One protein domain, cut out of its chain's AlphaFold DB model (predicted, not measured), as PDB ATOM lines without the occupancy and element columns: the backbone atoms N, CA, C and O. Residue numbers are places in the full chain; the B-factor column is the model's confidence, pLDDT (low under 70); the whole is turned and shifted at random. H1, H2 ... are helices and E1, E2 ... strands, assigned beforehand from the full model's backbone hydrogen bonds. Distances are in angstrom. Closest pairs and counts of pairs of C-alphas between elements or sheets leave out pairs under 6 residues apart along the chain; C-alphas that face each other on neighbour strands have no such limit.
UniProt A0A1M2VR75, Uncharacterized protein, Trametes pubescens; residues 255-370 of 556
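Overview. This is residues 255 to 370 of the 556 residues of an uncharacterized protein of Trametes pubescens (UniProt A0A1M2VR75). A small, strongly twisted sheet of four strands, with H2 slantwise over one face and H3 only grazing it, makes one lobe; H1 and loops from the long unnamed stretch 267 to 299 make a second lobe beyond it. The 116 printed residues hold H1 E1 E2 E3 H2 H3 E4 in chain order, the sheet E1 - E2 - E3 - E4 being antiparallel throughout. The class is mixed, with 51 residues in named elements, under half. The whole is compact, radius of gyration of the C-alphas 14.2 A, spanning 40 by 30 by 27 A.

Along the chain. Find E1 at residues 300 to 303, E2 at 306 to 311 (14.9 A), E3 at 315 to 319 and E4 at 365 to 369. H2, residues 324 to 339, runs 22.6 A from C-alpha 324 at (-33.315, 13.254, 39.150) to C-alpha 339 at (-24.409, -4.425, 28.346). H1 is residues 261 to 266, and H3 is 349 to 357.

Arrangement. E1, E2 and E3 form a meander, each strand the antiparallel neighbour of the one before; look for N 301 and O 309 at 2.8 A, and N 310 and O 317 at 2.9 A. Edge strand E4 is antiparallel to E3, with N 316 and O 368 2.9 A apart. H2 is on the sheet at a height of 8.2 A, and its closest C-alphas to E2 are Leu 308 and Ala 330, 6.5 A. H1 is not on the sheet and is apart from H2 and H3. In H1, H2 and H3 every O i to N i+4 pair is within hydrogen-bond range.

Size, cuts and confidence. The farthest C-alphas, Ile 268 and Ala 362, are 42.5 A apart. The printed part has no cut, and the link H1 to E1 is long, 33 residues. Mean pLDDT of the printed part is 77.5; 28 residues are under 70, among them 358 to 367.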
ATOM      1  N   ILE A 255     -35.109 -16.877  36.730       80.50
ATOM      2  CA  ILE A 255     -33.848 -17.613  36.932       80.50
ATOM      3  C   ILE A 255     -32.790 -17.096  35.949       80.50
ATOM      4  O   ILE A 255     -33.056 -16.986  34.756       80.50
ATOM      5  N   TRP A 256     -31.579 -16.807  36.434       81.38
ATOM      6  CA  TRP A 256     -30.494 -16.223  35.632       81.38
ATOM      7  C   TRP A 256     -29.328 -17.194  35.425       81.38
ATOM      8  O   TRP A 256     -28.981 -17.924  36.357       81.38
ATOM      9  N   PRO A 257     -28.671 -17.172  34.251       79.44
ATOM     10  CA  PRO A 257     -27.438 -17.915  34.036       79.44
ATOM     11  C   PRO A 257     -26.223 -17.136  34.571       79.44
ATOM     12  O   PRO A 257     -25.827 -16.116  34.004       79.44
ATOM     13  N   GLY A 258     -25.578 -17.648  35.623       84.00
ATOM     14  CA  GLY A 258     -24.262 -17.179  36.077       84.00
ATOM     15  C   GLY A 258     -24.179 -16.798  37.554       84.00
ATOM     16  O   GLY A 258     -25.087 -17.053  38.344       84.00
ATOM     17  N   ALA A 259     -23.045 -16.201  37.930       87.25
ATOM     18  CA  ALA A 259     -22.806 -15.756  39.295       87.25
ATOM     19  C   ALA A 259     -23.610 -14.495  39.627       87.25
ATOM     20  O   ALA A 259     -23.757 -13.594  38.806       87.25
ATOM     21  N   CYS A 260     -24.127 -14.417  40.852       89.56
ATOM     22  CA  CYS A 260     -24.781 -13.207  41.335       89.56
ATOM     23  C   CYS A 260     -23.763 -12.078  41.550       89.56
ATOM     24  O   CYS A 260     -22.585 -12.336  41.796       89.56
ATOM     25  N   ASP A 261     -24.225 -10.828  41.578       86.81
ATOM     26  CA  ASP A 261     -23.398  -9.622  41.714       86.81
ATOM     27  C   ASP A 261     -22.460  -9.653  42.927       86.81
ATOM     28  O   ASP A 261     -21.458  -8.939  42.968       86.81
ATOM     29  N   ARG A 262     -22.819 -10.394  43.981       87.19
ATOM     30  CA  ARG A 262     -21.973 -10.552  45.169       87.19
ATOM     31  C   ARG A 262     -20.898 -11.610  44.949       87.19
ATOM     32  O   ARG A 262     -19.750 -11.349  45.290       87.19
ATOM     33  N   CYS A 263     -21.270 -12.775  44.427       90.00
ATOM     34  CA  CYS A 263     -20.325 -13.856  44.158       90.00
ATOM     35  C   CYS A 263     -19.308 -13.448  43.093       90.00
ATOM     36  O   CYS A 263     -18.120 -13.667  43.291       90.00
ATOM     37  N   ASP A 264     -19.766 -12.764  42.045       89.00
ATOM     38  CA  ASP A 264     -18.925 -12.209  40.985       89.00
ATOM     39  C   ASP A 264     -17.904 -11.201  41.545       89.00
ATOM     40  O   ASP A 264     -16.700 -11.351  41.362       89.00
ATOM     41  N   ARG A 265     -18.353 -10.243  42.375       87.25
ATOM     42  CA  ARG A 265     -17.458  -9.278  43.048       87.25
ATOM     43  C   ARG A 265     -16.441  -9.916  43.989       87.25
ATOM     44  O   ARG A 265     -15.353  -9.375  44.157       87.25
ATOM     45  N   LEU A 266     -16.819 -10.998  44.661       88.44
ATOM     46  CA  LEU A 266     -15.938 -11.718  45.581       88.44
ATOM     47  C   LEU A 266     -15.087 -12.777  44.868       88.44
ATOM     48  O   LEU A 266     -14.249 -13.390  45.522       88.44
ATOM     49  N   ASN A 267     -15.289 -12.976  43.561       90.62
ATOM     50  CA  ASN A 267     -14.676 -14.032  42.762       90.62
ATOM     51  C   ASN A 267     -14.810 -15.423  43.414       90.62
ATOM     52  O   ASN A 267     -13.845 -16.178  43.518       90.62
ATOM     53  N   ILE A 268     -16.013 -15.730  43.907       89.81
ATOM     54  CA  ILE A 268     -16.358 -17.021  44.515       89.81
ATOM     55  C   ILE A 268     -17.406 -17.741  43.673       89.81
ATOM     56  O   ILE A 268     -18.262 -17.115  43.045       89.81
ATOM     57  N   GLU A 269     -17.373 -19.069  43.704       88.69
ATOM     58  CA  GLU A 269     -18.323 -19.894  42.969       88.69
ATOM     59  C   GLU A 269     -19.757 -19.676  43.475       88.69
ATOM     60  O   GLU A 269     -20.051 -19.744  44.672       88.69
ATOM     61  N   CYS A 270     -20.671 -19.370  42.557       87.50
ATOM     62  CA  CYS A 270     -22.064 -19.090  42.875       87.50
ATOM     63  C   CYS A 270     -22.896 -20.369  42.770       87.50
ATOM     64  O   CYS A 270     -23.617 -20.567  41.795       87.50
ATOM     65  N   ALA A 271     -22.806 -21.233  43.779       83.81
ATOM     66  CA  ALA A 271     -23.616 -22.444  43.822       83.81
ATOM     67  C   ALA A 271     -25.075 -22.115  44.200       83.81
ATOM     68  O   ALA A 271     -25.294 -21.335  45.138       83.81
ATOM     69  N   PRO A 272     -26.081 -22.682  43.509       76.75
ATOM     70  CA  PRO A 272     -27.472 -22.578  43.936       76.75
ATOM     71  C   PRO A 272     -27.626 -23.216  45.323       76.75
ATOM     72  O   PRO A 272     -27.107 -24.299  45.583       76.75
ATOM     73  N   ALA A 273     -28.297 -22.527  46.244       74.56
ATOM     74  CA  ALA A 273     -28.653 -23.112  47.527       74.56
ATOM     75  C   ALA A 273     -29.805 -24.098  47.322       74.56
ATOM     76  O   ALA A 273     -30.779 -23.757  46.650       74.56
ATOM     77  N   ASP A 274     -29.738 -25.257  47.974       69.50
ATOM     78  CA  ASP A 274     -30.839 -26.224  48.063       69.50
ATOM     79  C   ASP A 274     -31.929 -25.720  49.028       69.50
ATOM     80  O   ASP A 274     -32.224 -26.283  50.079       69.50
ATOM     81  N   THR A 275     -32.438 -24.521  48.753       66.81
ATOM     82  CA  THR A 275     -33.477 -23.875  49.548       66.81
ATOM     83  C   THR A 275     -34.654 -23.535  48.657       66.81
ATOM     84  O   THR A 275     -34.468 -23.177  47.498       66.81
ATOM     85  N   LYS A 276     -35.861 -23.515  49.239       67.00
ATOM     86  CA  LYS A 276     -37.113 -23.008  48.642       67.00
ATOM     87  C   LYS A 276     -37.057 -21.525  48.201       67.00
ATOM     88  O   LYS A 276     -38.085 -20.896  48.012       67.00
ATOM     89  N   VAL A 277     -35.886 -20.910  48.073       65.00
ATOM     90  CA  VAL A 277     -35.672 -19.586  47.479       65.00
ATOM     91  C   VAL A 277     -34.438 -19.722  46.585       65.00
ATOM     92  O   VAL A 277     -33.435 -20.234  47.082       65.00
ATOM     93  N   PRO A 278     -34.434 -19.271  45.314       67.56
ATOM     94  CA  PRO A 278     -33.347 -19.506  44.375       67.56
ATOM     95  C   PRO A 278     -32.259 -18.472  44.647       67.56
ATOM     96  O   PRO A 278     -32.058 -17.490  43.940       67.56
ATOM     97  N   ARG A 279     -31.595 -18.636  45.777       76.12
ATOM     98  CA  ARG A 279     -30.461 -17.824  46.189       76.12
ATOM     99  C   ARG A 279     -29.214 -18.668  46.090       76.12
ATOM    100  O   ARG A 279     -29.270 -19.885  46.212       76.12
ATOM    101  N   CYS A 280     -28.083 -18.008  45.904       83.25
ATOM    102  CA  CYS A 280     -26.813 -18.691  46.026       83.25
ATOM    103  C   CYS A 280     -26.564 -19.120  47.484       83.25
ATOM    104  O   CYS A 280     -27.001 -18.422  48.404       83.25
ATOM    105  N   SER A 281     -25.837 -20.213  47.717       84.38
ATOM    106  CA  SER A 281     -25.455 -20.678  49.067       84.38
ATOM    107  C   SER A 281     -24.648 -19.630  49.847       84.38
ATOM    108  O   SER A 281     -24.767 -19.514  51.066       84.38
ATOM    109  N   ASN A 282     -23.901 -18.788  49.131       85.50
ATOM    110  CA  ASN A 282     -23.086 -17.705  49.688       85.50
ATOM    111  C   ASN A 282     -23.891 -16.433  50.038       85.50
ATOM    112  O   ASN A 282     -23.374 -15.492  50.655       85.50
ATOM    113  N   CYS A 283     -25.161 -16.365  49.640       82.81
ATOM    114  CA  CYS A 283     -26.023 -15.200  49.789       82.81
ATOM    115  C   CYS A 283     -26.779 -15.292  51.126       82.81
ATOM    116  O   CYS A 283     -27.577 -16.202  51.333       82.81
ATOM    117  N   ASN A 284     -26.532 -14.351  52.052       71.81
ATOM    118  CA  ASN A 284     -27.090 -14.414  53.409       71.81
ATOM    119  C   ASN A 284     -28.637 -14.354  53.382       71.81
ATOM    120  O   ASN A 284     -29.181 -13.377  52.852       71.81
ATOM    121  N   PRO A 285     -29.336 -15.316  54.022       64.06
ATOM    122  CA  PRO A 285     -30.793 -15.352  54.122       64.06
ATOM    123  C   PRO A 285     -31.453 -14.076  54.642       64.06
ATOM    124  O   PRO A 285     -32.578 -13.775  54.255       64.06
ATOM    125  N   GLN A 286     -30.778 -13.359  55.540       57.62
ATOM    126  CA  GLN A 286     -31.357 -12.254  56.295       57.62
ATOM    127  C   GLN A 286     -31.081 -10.878  55.684       57.62
ATOM    128  O   GLN A 286     -31.737  -9.915  56.072       57.62
ATOM    129  N   VAL A 287     -30.106 -10.747  54.771       54.53
ATOM    130  CA  VAL A 287     -29.542  -9.417  54.473       54.53
ATOM    131  C   VAL A 287     -29.633  -8.995  53.012       54.53
ATOM    132  O   VAL A 287     -29.905  -7.819  52.788       54.53
ATOM    133  N   GLN A 288     -29.480  -9.863  52.008       55.66
ATOM    134  CA  GLN A 288     -29.615  -9.437  50.605       55.66
ATOM    135  C   GLN A 288     -30.092 -10.580  49.712       55.66
ATOM    136  O   GLN A 288     -29.533 -11.675  49.723       55.66
ATOM    137  N   GLN A 289     -31.129 -10.294  48.925       70.12
ATOM    138  CA  GLN A 289     -31.600 -11.173  47.860       70.12
ATOM    139  C   GLN A 289     -30.470 -11.331  46.840       70.12
ATOM    140  O   GLN A 289     -29.794 -10.359  46.519       70.12
ATOM    141  N   CYS A 290     -30.240 -12.553  46.373       82.19
ATOM    142  CA  CYS A 290     -29.326 -12.834  45.272       82.19
ATOM    143  C   CYS A 290     -29.691 -11.915  44.089       82.19
ATOM    144  O   CYS A 290     -30.809 -12.012  43.581       82.19
ATOM    145  N   LEU A 291     -28.808 -10.971  43.736       87.44
ATOM    146  CA  LEU A 291     -29.016 -10.032  42.629       87.44
ATOM    147  C   LEU A 291     -28.151 -10.444  41.446       87.44
ATOM    148  O   LEU A 291     -26.983 -10.770  41.633       87.44
ATOM    149  N   PHE A 292     -28.710 -10.391  40.249       85.81
ATOM    150  CA  PHE A 292     -28.002 -10.557  38.991       85.81
ATOM    151  C   PHE A 292     -28.164  -9.270  38.183       85.81
ATOM    152  O   PHE A 292     -29.286  -8.886  37.850       85.81
ATOM    153  N   ASN A 293     -27.065  -8.551  37.943       86.31
ATOM    154  CA  ASN A 293     -27.065  -7.214  37.345       86.31
ATOM    155  C   ASN A 293     -28.043  -6.231  38.030       86.31
ATOM    156  O   ASN A 293     -28.667  -5.396  37.383       86.31
ATOM    157  N   GLY A 294     -28.188  -6.321  39.354       86.62
ATOM    158  CA  GLY A 294     -29.106  -5.496  40.142       86.62
ATOM    159  C   GLY A 294     -30.562  -5.969  40.159       86.62
ATOM    160  O   GLY A 294     -31.387  -5.318  40.797       86.62
ATOM    161  N   MET A 295     -30.901  -7.092  39.517       89.38
ATOM    162  CA  MET A 295     -32.247  -7.669  39.530       89.38
ATOM    163  C   MET A 295     -32.318  -8.901  40.432       89.38
ATOM    164  O   MET A 295     -31.451  -9.767  40.373       89.38
ATOM    165  N   ASN A 296     -33.341  -9.000  41.281       88.06
ATOM    166  CA  ASN A 296     -33.557 -10.203  42.084       88.06
ATOM    167  C   ASN A 296     -34.373 -11.264  41.322       88.06
ATOM    168  O   ASN A 296     -34.919 -11.036  40.246       88.06
ATOM    169  N   VAL A 297     -34.524 -12.427  41.948       84.38
ATOM    170  CA  VAL A 297     -35.329 -13.563  41.457       84.38
ATOM    171  C   VAL A 297     -36.825 -13.281  41.319       84.38
ATOM    172  O   VAL A 297     -37.555 -14.071  40.731       84.38
ATOM    173  N   ASN A 298     -37.290 -12.164  41.877       84.19
ATOM    174  CA  ASN A 298     -38.668 -11.709  41.764       84.19
ATOM    175  C   ASN A 298     -38.873 -10.767  40.565       84.19
ATOM    176  O   ASN A 298     -39.955 -10.205  40.430       84.19
ATOM    177  N   GLY A 299     -37.834 -10.530  39.756       87.56
ATOM    178  CA  GLY A 299     -37.850  -9.525  38.697       87.56
ATOM    179  C   GLY A 299     -37.770  -8.084  39.213       87.56
ATOM    180  O   GLY A 299     -37.975  -7.153  38.445       87.56
ATOM    181  N   GLU A 300     -37.484  -7.856  40.498       89.62
ATOM    182  CA  GLU A 300     -37.346  -6.510  41.061       89.62
ATOM    183  C   GLU A 300     -35.927  -5.994  40.829       89.62
ATOM    184  O   GLU A 300     -34.942  -6.567  41.301       89.62
ATOM    185  N   VAL A 301     -35.843  -4.867  40.143       88.94
ATOM    186  CA  VAL A 301     -34.616  -4.142  39.847       88.94
ATOM    187  C   VAL A 301     -34.333  -3.190  41.004       88.94
ATOM    188  O   VAL A 301     -35.146  -2.309  41.286       88.94
ATOM    189  N   LYS A 302     -33.216  -3.375  41.718       86.38
ATOM    190  CA  LYS A 302     -32.913  -2.657  42.966       86.38
ATOM    191  C   LYS A 302     -31.582  -1.922  42.927       86.38
ATOM    192  O   LYS A 302     -30.574  -2.447  42.464       86.38
ATOM    193  N   VAL A 303     -31.570  -0.745  43.550       83.12
ATOM    194  CA  VAL A 303     -30.350  -0.025  43.935       83.12
ATOM    195  C   VAL A 303     -30.384   0.171  45.448       83.12
ATOM    196  O   VAL A 303     -31.268   0.826  46.007       83.12
ATOM    197  N   GLY A 304     -29.456  -0.484  46.148       82.94
ATOM    198  CA  GLY A 304     -29.487  -0.571  47.607       82.94
ATOM    199  C   GLY A 304     -30.724  -1.330  48.103       82.94
ATOM    200  O   GLY A 304     -30.901  -2.507  47.801       82.94
ATOM    201  N   ARG A 305     -31.574  -0.664  48.895       82.31
ATOM    202  CA  ARG A 305     -32.839  -1.232  49.409       82.31
ATOM    203  C   ARG A 305     -34.067  -0.823  48.591       82.31
ATOM    204  O   ARG A 305     -35.145  -1.357  48.832       82.31
ATOM    205  N   LYS A 306     -33.919   0.124  47.661       83.50
ATOM    206  CA  LYS A 306     -35.034   0.698  46.906       83.50
ATOM    207  C   LYS A 306     -35.263  -0.090  45.616       83.50
ATOM    208  O   LYS A 306     -34.309  -0.418  44.912       83.50
ATOM    209  N   VAL A 307     -36.528  -0.389  45.324       87.44
ATOM    210  CA  VAL A 307     -36.954  -0.985  44.051       87.44
ATOM    211  C   VAL A 307     -37.122   0.141  43.041       87.44
ATOM    212  O   VAL A 307     -37.906   1.057  43.276       87.44
ATOM    213  N   LEU A 308     -36.355   0.089  41.958       88.56
ATOM    214  CA  LEU A 308     -36.428   1.054  40.867       88.56
ATOM    215  C   LEU A 308     -37.332   0.569  39.739       88.56
ATOM    216  O   LEU A 308     -37.937   1.399  39.087       88.56
ATOM    217  N   GLY A 309     -37.466  -0.735  39.509       87.75
ATOM    218  CA  GLY A 309     -38.324  -1.238  38.435       87.75
ATOM    219  C   GLY A 309     -38.688  -2.707  38.586       87.75
ATOM    220  O   GLY A 309     -38.156  -3.405  39.453       87.75
ATOM    221  N   LEU A 310     -39.601  -3.164  37.736       88.62
ATOM    222  CA  LEU A 310     -40.064  -4.546  37.670       88.62
ATOM    223  C   LEU A 310     -39.893  -5.099  36.259       88.62
ATOM    224  O   LEU A 310     -40.327  -4.491  35.282       88.62
ATOM    225  N   TYR A 311     -39.288  -6.275  36.155       86.94
ATOM    226  CA  TYR A 311     -39.209  -7.032  34.918       86.94
ATOM    227  C   TYR A 311     -40.522  -7.765  34.660       86.94
ATOM    228  O   TYR A 311     -40.995  -8.507  35.513       86.94
ATOM    229  N   ASN A 312     -41.114  -7.574  33.483       80.94
ATOM    230  CA  ASN A 312     -42.416  -8.150  33.122       80.94
ATOM    231  C   ASN A 312     -42.317  -9.375  32.190       80.94
ATOM    232  O   ASN A 312     -43.310  -9.768  31.576       80.94
ATOM    233  N   GLY A 313     -41.121  -9.949  32.037       79.88
ATOM    234  CA  GLY A 313     -40.849 -11.025  31.079       79.88
ATOM    235  C   GLY A 313     -40.418 -10.540  29.690       79.88
ATOM    236  O   GLY A 313     -39.829 -11.320  28.951       79.88
ATOM    237  N   LYS A 314     -40.657  -9.267  29.344       80.69
ATOM    238  CA  LYS A 314     -40.261  -8.652  28.058       80.69
ATOM    239  C   LYS A 314     -39.316  -7.457  28.219       80.69
ATOM    240  O   LYS A 314     -38.565  -7.110  27.313       80.69
ATOM    241  N   GLY A 315     -39.374  -6.786  29.358       83.62
ATOM    242  CA  GLY A 315     -38.637  -5.561  29.615       83.62
ATOM    243  C   GLY A 315     -38.757  -5.124  31.065       83.62
ATOM    244  O   GLY A 315     -39.461  -5.749  31.860       83.62
ATOM    245  N   ILE A 316     -38.057  -4.050  31.418       86.69
ATOM    246  CA  ILE A 316     -38.110  -3.474  32.763       86.69
ATOM    247  C   ILE A 316     -39.026  -2.263  32.730       86.69
ATOM    248  O   ILE A 316     -38.804  -1.328  31.965       86.69
ATOM    249  N   SER A 317     -40.050  -2.290  33.571       85.06
ATOM    250  CA  SER A 317     -40.970  -1.180  33.785       85.06
ATOM    251  C   SER A 317     -40.521  -0.378  34.996       85.06
ATOM    252  O   SER A 317     -40.323  -0.935  36.078       85.06
ATOM    253  N   PHE A 318     -40.352   0.924  34.803       84.12
ATOM    254  CA  PHE A 318     -39.973   1.863  35.847       84.12
ATOM    255  C   PHE A 318     -41.158   2.771  36.214       84.12
ATOM    256  O   PHE A 318     -41.899   3.172  35.313       84.12
ATOM    257  N   PRO A 319     -41.336   3.137  37.496       80.31
ATOM    258  CA  PRO A 319     -42.354   4.088  37.920       80.31
ATOM    259  C   PRO A 319     -42.001   5.500  37.422       80.31
ATOM    260  O   PRO A 319     -40.829   5.868  37.332       80.31
ATOM    261  N   THR A 320     -43.006   6.320  37.112       69.06
ATOM    262  CA  THR A 320     -42.830   7.686  36.576       69.06
ATOM    263  C   THR A 320     -42.141   8.654  37.527       69.06
ATOM    264  O   THR A 320     -41.442   9.572  37.084       69.06
ATOM    265  N   HIS A 321     -42.336   8.483  38.833       74.81
ATOM    266  CA  HIS A 321     -41.869   9.427  39.843       74.81
ATOM    267  C   HIS A 321     -40.466   9.079  40.335       74.81
ATOM    268  O   HIS A 321     -40.270   8.657  41.473       74.81
ATOM    269  N   PHE A 322     -39.473   9.297  39.474       78.12
ATOM    270  CA  PHE A 322     -38.082   9.326  39.907       78.12
ATOM    271  C   PHE A 322     -37.644  10.726  40.298       78.12
ATOM    272  O   PHE A 322     -37.858  11.697  39.568       78.12
ATOM    273  N   THR A 323     -36.909  10.816  41.403       84.94
ATOM    274  CA  THR A 323     -36.018  11.961  41.606       84.94
ATOM    275  C   THR A 323     -34.950  11.982  40.501       84.94
ATOM    276  O   THR A 323     -34.619  10.948  39.918       84.94
ATOM    277  N   LYS A 324     -34.369  13.152  40.185       80.31
ATOM    278  CA  LYS A 324     -33.315  13.254  39.150       80.31
ATOM    279  C   LYS A 324     -32.144  12.288  39.406       80.31
ATOM    280  O   LYS A 324     -31.591  11.742  38.456       80.31
ATOM    281  N   SER A 325     -31.793  12.058  40.673       84.25
ATOM    282  CA  SER A 325     -30.780  11.074  41.072       84.25
ATOM    283  C   SER A 325     -31.215   9.640  40.776       84.25
ATOM    284  O   SER A 325     -30.446   8.886  40.195       84.25
ATOM    285  N   GLU A 326     -32.463   9.279  41.078       82.38
ATOM    286  CA  GLU A 326     -32.976   7.926  40.828       82.38
ATOM    287  C   GLU A 326     -33.102   7.608  39.346       82.38
ATOM    288  O   GLU A 326     -32.843   6.478  38.946       82.38
ATOM    289  N   ARG A 327     -33.444   8.600  38.520       79.69
ATOM    290  CA  ARG A 327     -33.457   8.427  37.067       79.69
ATOM    291  C   ARG A 327     -32.055   8.120  36.546       79.69
ATOM    292  O   ARG A 327     -31.892   7.197  35.759       79.69
ATOM    293  N   LYS A 328     -31.038   8.839  37.029       83.75
ATOM    294  CA  LYS A 328     -29.637   8.594  36.659       83.75
ATOM    295  C   LYS A 328     -29.160   7.211  37.115       83.75
ATOM    296  O   LYS A 328     -28.481   6.524  36.353       83.75
ATOM    297  N   ASP A 329     -29.544   6.791  38.319       81.81
ATOM    298  CA  ASP A 329     -29.231   5.458  38.841       81.81
ATOM    299  C   ASP A 329     -29.943   4.359  38.039       81.81
ATOM    300  O   ASP A 329     -29.319   3.363  37.673       81.81
ATOM    301  N   ALA A 330     -31.221   4.558  37.699       79.44
ATOM    302  CA  ALA A 330     -31.996   3.650  36.861       79.44
ATOM    303  C   ALA A 330     -31.398   3.539  35.453       79.44
ATOM    304  O   ALA A 330     -31.192   2.432  34.972       79.44
ATOM    305  N   GLU A 331     -31.036   4.652  34.811       80.19
ATOM    306  CA  GLU A 331     -30.377   4.656  33.499       80.19
ATOM    307  C   GLU A 331     -29.010   3.966  33.520       80.19
ATOM    308  O   GLU A 331     -28.666   3.237  32.588       80.19
ATOM    309  N   GLY A 332     -28.210   4.199  34.565       84.00
ATOM    310  CA  GLY A 332     -26.921   3.533  34.743       84.00
ATOM    311  C   GLY A 332     -27.086   2.026  34.922       84.00
ATOM    312  O   GLY A 332     -26.347   1.238  34.329       84.00
ATOM    313  N   LEU A 333     -28.101   1.620  35.684       81.50
ATOM    314  CA  LEU A 333     -28.424   0.220  35.899       81.50
ATOM    315  C   LEU A 333     -28.985  -0.440  34.635       81.50
ATOM    316  O   LEU A 333     -28.542  -1.526  34.292       81.50
ATOM    317  N   VAL A 334     -29.879   0.223  33.894       80.19
ATOM    318  CA  VAL A 334     -30.383  -0.244  32.591       80.19
ATOM    319  C   VAL A 334     -29.238  -0.442  31.615       80.19
ATOM    320  O   VAL A 334     -29.158  -1.491  30.987       80.19
ATOM    321  N   ARG A 335     -28.307   0.515  31.524       81.38
ATOM    322  CA  ARG A 335     -27.112   0.369  30.682       81.38
ATOM    323  C   ARG A 335     -26.271  -0.833  31.092       81.38
ATOM    324  O   ARG A 335     -25.827  -1.575  30.224       81.38
ATOM    325  N   LYS A 336     -26.083  -1.057  32.396       81.31
ATOM    326  CA  LYS A 336     -25.353  -2.225  32.907       81.31
ATOM    327  C   LYS A 336     -26.080  -3.538  32.596       81.31
ATOM    328  O   LYS A 336     -25.442  -4.500  32.182       81.31
ATOM    329  N   ILE A 337     -27.400  -3.561  32.777       80.25
ATOM    330  CA  ILE A 337     -28.261  -4.704  32.473       80.25
ATOM    331  C   ILE A 337     -28.203  -5.015  30.981       80.25
ATOM    332  O   ILE A 337     -28.002  -6.169  30.647       80.25
ATOM    333  N   LEU A 338     -28.311  -4.014  30.102       77.56
ATOM    334  CA  LEU A 338     -28.237  -4.172  28.646       77.56
ATOM    335  C   LEU A 338     -26.855  -4.638  28.178       77.56
ATOM    336  O   LEU A 338     -26.768  -5.547  27.360       77.56
ATOM    337  N   ALA A 339     -25.777  -4.056  28.714       79.81
ATOM    338  CA  ALA A 339     -24.409  -4.425  28.346       79.81
ATOM    339  C   ALA A 339     -24.065  -5.876  28.719       79.81
ATOM    340  O   ALA A 339     -23.296  -6.529  28.020       79.81
ATOM    341  N   ASN A 340     -24.656  -6.376  29.807       76.44
ATOM    342  CA  ASN A 340     -24.428  -7.723  30.325       76.44
ATOM    343  C   ASN A 340     -25.688  -8.597  30.240       76.44
ATOM    344  O   ASN A 340     -25.821  -9.550  31.018       76.44
ATOM    345  N   TRP A 341     -26.638  -8.262  29.355       79.12
ATOM    346  CA  TRP A 341     -27.920  -8.955  29.307       79.12
ATOM    347  C   TRP A 341     -27.691 -10.383  28.845       79.12
ATOM    348  O   TRP A 341     -27.217 -10.641  27.740       79.12
ATOM    349  N   ARG A 342     -28.053 -11.322  29.709       75.25
ATOM    350  CA  ARG A 342     -28.223 -12.721  29.346       75.25
ATOM    351  C   ARG A 342     -29.687 -13.030  29.554       75.25
ATOM    352  O   ARG A 342     -30.225 -12.705  30.613       75.25
ATOM    353  N   ALA A 343     -30.318 -13.619  28.541       71.19
ATOM    354  CA  ALA A 343     -31.711 -14.016  28.643       71.19
ATOM    355  C   ALA A 343     -31.898 -14.887  29.901       71.19
ATOM    356  O   ALA A 343     -31.062 -15.764  30.159       71.19
ATOM    357  N   PRO A 344     -32.933 -14.624  30.719       71.94
ATOM    358  CA  PRO A 344     -33.223 -15.480  31.858       71.94
ATOM    359  C   PRO A 344     -33.473 -16.915  31.374       71.94
ATOM    360  O   PRO A 344     -34.090 -17.120  30.330       71.94
ATOM    361  N   LEU A 345     -32.997 -17.903  32.134       67.62
ATOM    362  CA  LEU A 345     -33.171 -19.329  31.834       67.62
ATOM    363  C   LEU A 345     -34.642 -19.744  31.908       67.62
ATOM    364  O   LEU A 345     -35.086 -20.607  31.157       67.62
ATOM    365  N   SER A 346     -35.398 -19.134  32.819       71.06
ATOM    366  CA  SER A 346     -36.840 -19.319  32.917       71.06
ATOM    367  C   SER A 346     -37.500 -18.119  33.583       71.06
ATOM    368  O   SER A 346     -36.892 -17.410  34.395       71.06
ATOM    369  N   VAL A 347     -38.760 -17.889  33.209       76.12
ATOM    370  CA  VAL A 347     -39.605 -16.821  33.740       76.12
ATOM    371  C   VAL A 347     -40.957 -17.412  34.127       76.12
ATOM    372  O   VAL A 347     -41.653 -17.965  33.278       76.12
ATOM    373  N   TYR A 348     -41.355 -17.290  35.394       77.38
ATOM    374  CA  TYR A 348     -42.681 -17.714  35.847       77.38
ATOM    375  C   TYR A 348     -43.658 -16.533  35.800       77.38
ATOM    376  O   TYR A 348     -43.745 -15.702  36.712       77.38
ATOM    377  N   GLN A 349     -44.397 -16.461  34.693       70.38
ATOM    378  CA  GLN A 349     -45.267 -15.335  34.358       70.38
ATOM    379  C   GLN A 349     -46.407 -15.064  35.367       70.38
ATOM    380  O   GLN A 349     -46.686 -13.884  35.612       70.38
ATOM    381  N   PRO A 350     -47.063 -16.067  35.992       70.88
ATOM    382  CA  PRO A 350     -48.164 -15.806  36.927       70.88
ATOM    383  C   PRO A 350     -47.737 -15.007  38.169       70.88
ATOM    384  O   PRO A 350     -48.403 -14.034  38.529       70.88
ATOM    385  N   ALA A 351     -46.581 -15.326  38.761       69.50
ATOM    386  CA  ALA A 351     -46.066 -14.610  39.932       69.50
ATOM    387  C   ALA A 351     -45.631 -13.176  39.603       69.50
ATOM    388  O   ALA A 351     -45.886 -12.247  40.375       69.50
ATOM    389  N   LEU A 352     -45.020 -12.975  38.428       68.31
ATOM    390  CA  LEU A 352     -44.706 -11.637  37.917       68.31
ATOM    391  C   LEU A 352     -45.970 -10.809  37.720       68.31
ATOM    392  O   LEU A 352     -46.031  -9.661  38.150       68.31
ATOM    393  N   THR A 353     -46.992 -11.407  37.116       68.62
ATOM    394  CA  THR A 353     -48.261 -10.733  36.831       68.62
ATOM    395  C   THR A 353     -48.989 -10.353  38.122       68.62
ATOM    396  O   THR A 353     -49.503  -9.242  38.229       68.62
ATOM    397  N   ALA A 354     -48.987 -11.220  39.139       73.69
ATOM    398  CA  ALA A 354     -49.557 -10.914  40.452       73.69
ATOM    399  C   ALA A 354     -48.830  -9.748  41.149       73.69
ATOM    400  O   ALA A 354     -49.471  -8.874  41.733       73.69
ATOM    401  N   LYS A 355     -47.497  -9.680  41.042       69.69
ATOM    402  CA  LYS A 355     -46.717  -8.555  41.579       69.69
ATOM    403  C   LYS A 355     -46.918  -7.261  40.804       69.69
ATOM    404  O   LYS A 355     -47.011  -6.210  41.429       69.69
ATOM    405  N   LEU A 356     -47.029  -7.340  39.480       68.12
ATOM    406  CA  LEU A 356     -47.347  -6.196  38.629       68.12
ATOM    407  C   LEU A 356     -48.737  -5.629  38.937       68.12
ATOM    408  O   LEU A 356     -48.894  -4.423  38.894       68.12
ATOM    409  N   LYS A 357     -49.722  -6.454  39.321       70.81
ATOM    410  CA  LYS A 357     -51.046  -5.965  39.763       70.81
ATOM    411  C   LYS A 357     -50.995  -5.162  41.067       70.81
ATOM    412  O   LYS A 357     -51.789  -4.247  41.244       70.81
ATOM    413  N   ASN A 358     -50.069  -5.502  41.965       66.69
ATOM    414  CA  ASN A 358     -49.824  -4.748  43.202       66.69
ATOM    415  C   ASN A 358     -48.917  -3.528  42.978       66.69
ATOM    416  O   ASN A 358     -48.723  -2.722  43.888       66.69
ATOM    417  N   TYR A 359     -48.331  -3.419  41.788       66.69
ATOM    418  CA  TYR A 359     -47.591  -2.257  41.345       66.69
ATOM    419  C   TYR A 359     -48.591  -1.297  40.704       66.69
ATOM    420  O   TYR A 359     -49.204  -1.644  39.703       66.69
ATOM    421  N   ASP A 360     -48.808  -0.143  41.335       56.66
ATOM    422  CA  ASP A 360     -49.908   0.786  41.044       56.66
ATOM    423  C   ASP A 360     -50.144   1.000  39.527       56.66
ATOM    424  O   ASP A 360     -49.365   1.706  38.877       56.66
ATOM    425  N   PRO A 361     -51.195   0.390  38.940       47.50
ATOM    426  CA  PRO A 361     -51.431   0.412  37.498       47.50
ATOM    427  C   PRO A 361     -51.906   1.781  36.991       47.50
ATOM    428  O   PRO A 361     -52.010   1.977  35.783       47.50
ATOM    429  N   ALA A 362     -52.195   2.729  37.892       46.69
ATOM    430  CA  ALA A 362     -52.598   4.088  37.544       46.69
ATOM    431  C   ALA A 362     -51.417   4.999  37.158       46.69
ATOM    432  O   ALA A 362     -51.633   6.119  36.694       46.69
ATOM    433  N   GLN A 363     -50.171   4.550  37.339       54.97
ATOM    434  CA  GLN A 363     -48.993   5.352  37.019       54.97
ATOM    435  C   GLN A 363     -48.457   4.998  35.626       54.97
ATOM    436  O   GLN A 363     -48.269   3.814  35.333       54.97
ATOM    437  N   PRO A 364     -48.166   5.988  34.758       47.12
ATOM    438  CA  PRO A 364     -47.500   5.705  33.494       47.12
ATOM    439  C   PRO A 364     -46.151   5.042  33.801       47.12
ATOM    440  O   PRO A 364     -45.340   5.596  34.535       47.12
ATOM    441  N   ALA A 365     -45.897   3.844  33.288       59.81
ATOM    442  CA  ALA A 365     -44.604   3.192  33.455       59.81
ATOM    443  C   ALA A 365     -43.757   3.415  32.200       59.81
ATOM    444  O   ALA A 365     -44.241   3.257  31.080       59.81
ATOM    445  N   ILE A 366     -42.479   3.757  32.373       61.75
ATOM    446  CA  ILE A 366     -41.525   3.719  31.262       61.75
ATOM    447  C   ILE A 366     -41.047   2.275  31.162       61.75
ATOM    448  O   ILE A 366     -40.314   1.806  32.034       61.75
ATOM    449  N   THR A 367     -41.477   1.560  30.125       69.88
ATOM    450  CA  THR A 367     -41.005   0.198  29.859       69.88
ATOM    451  C   THR A 367     -39.842   0.239  28.878       69.88
ATOM    452  O   THR A 367     -39.997   0.622  27.722       69.88
ATOM    453  N   VAL A 368     -38.669  -0.190  29.339       71.00
ATOM    454  CA  VAL A 368     -37.520  -0.455  28.473       71.00
ATOM    455  C   VAL A 368     -37.619  -1.902  28.012       71.00
ATOM    456  O   VAL A 368     -37.453  -2.824  28.815       71.00
ATOM    457  N   PHE A 369     -37.922  -2.104  26.731       69.69
ATOM    458  CA  PHE A 369     -37.968  -3.432  26.127       69.69
ATOM    459  C   PHE A 369     -36.556  -3.995  25.997       69.69
ATOM    460  O   PHE A 369     -35.664  -3.359  25.436       69.69
ATOM    461  N   LEU A 370     -36.360  -5.196  26.534       66.00
ATOM    462  CA  LEU A 370     -35.100  -5.918  26.458       66.00
ATOM    463  C   LEU A 370     -35.239  -6.917  25.311       66.00
ATOM    464  O   LEU A 370     -35.516  -8.092  25.528       66.00
TER     465      LEU A 370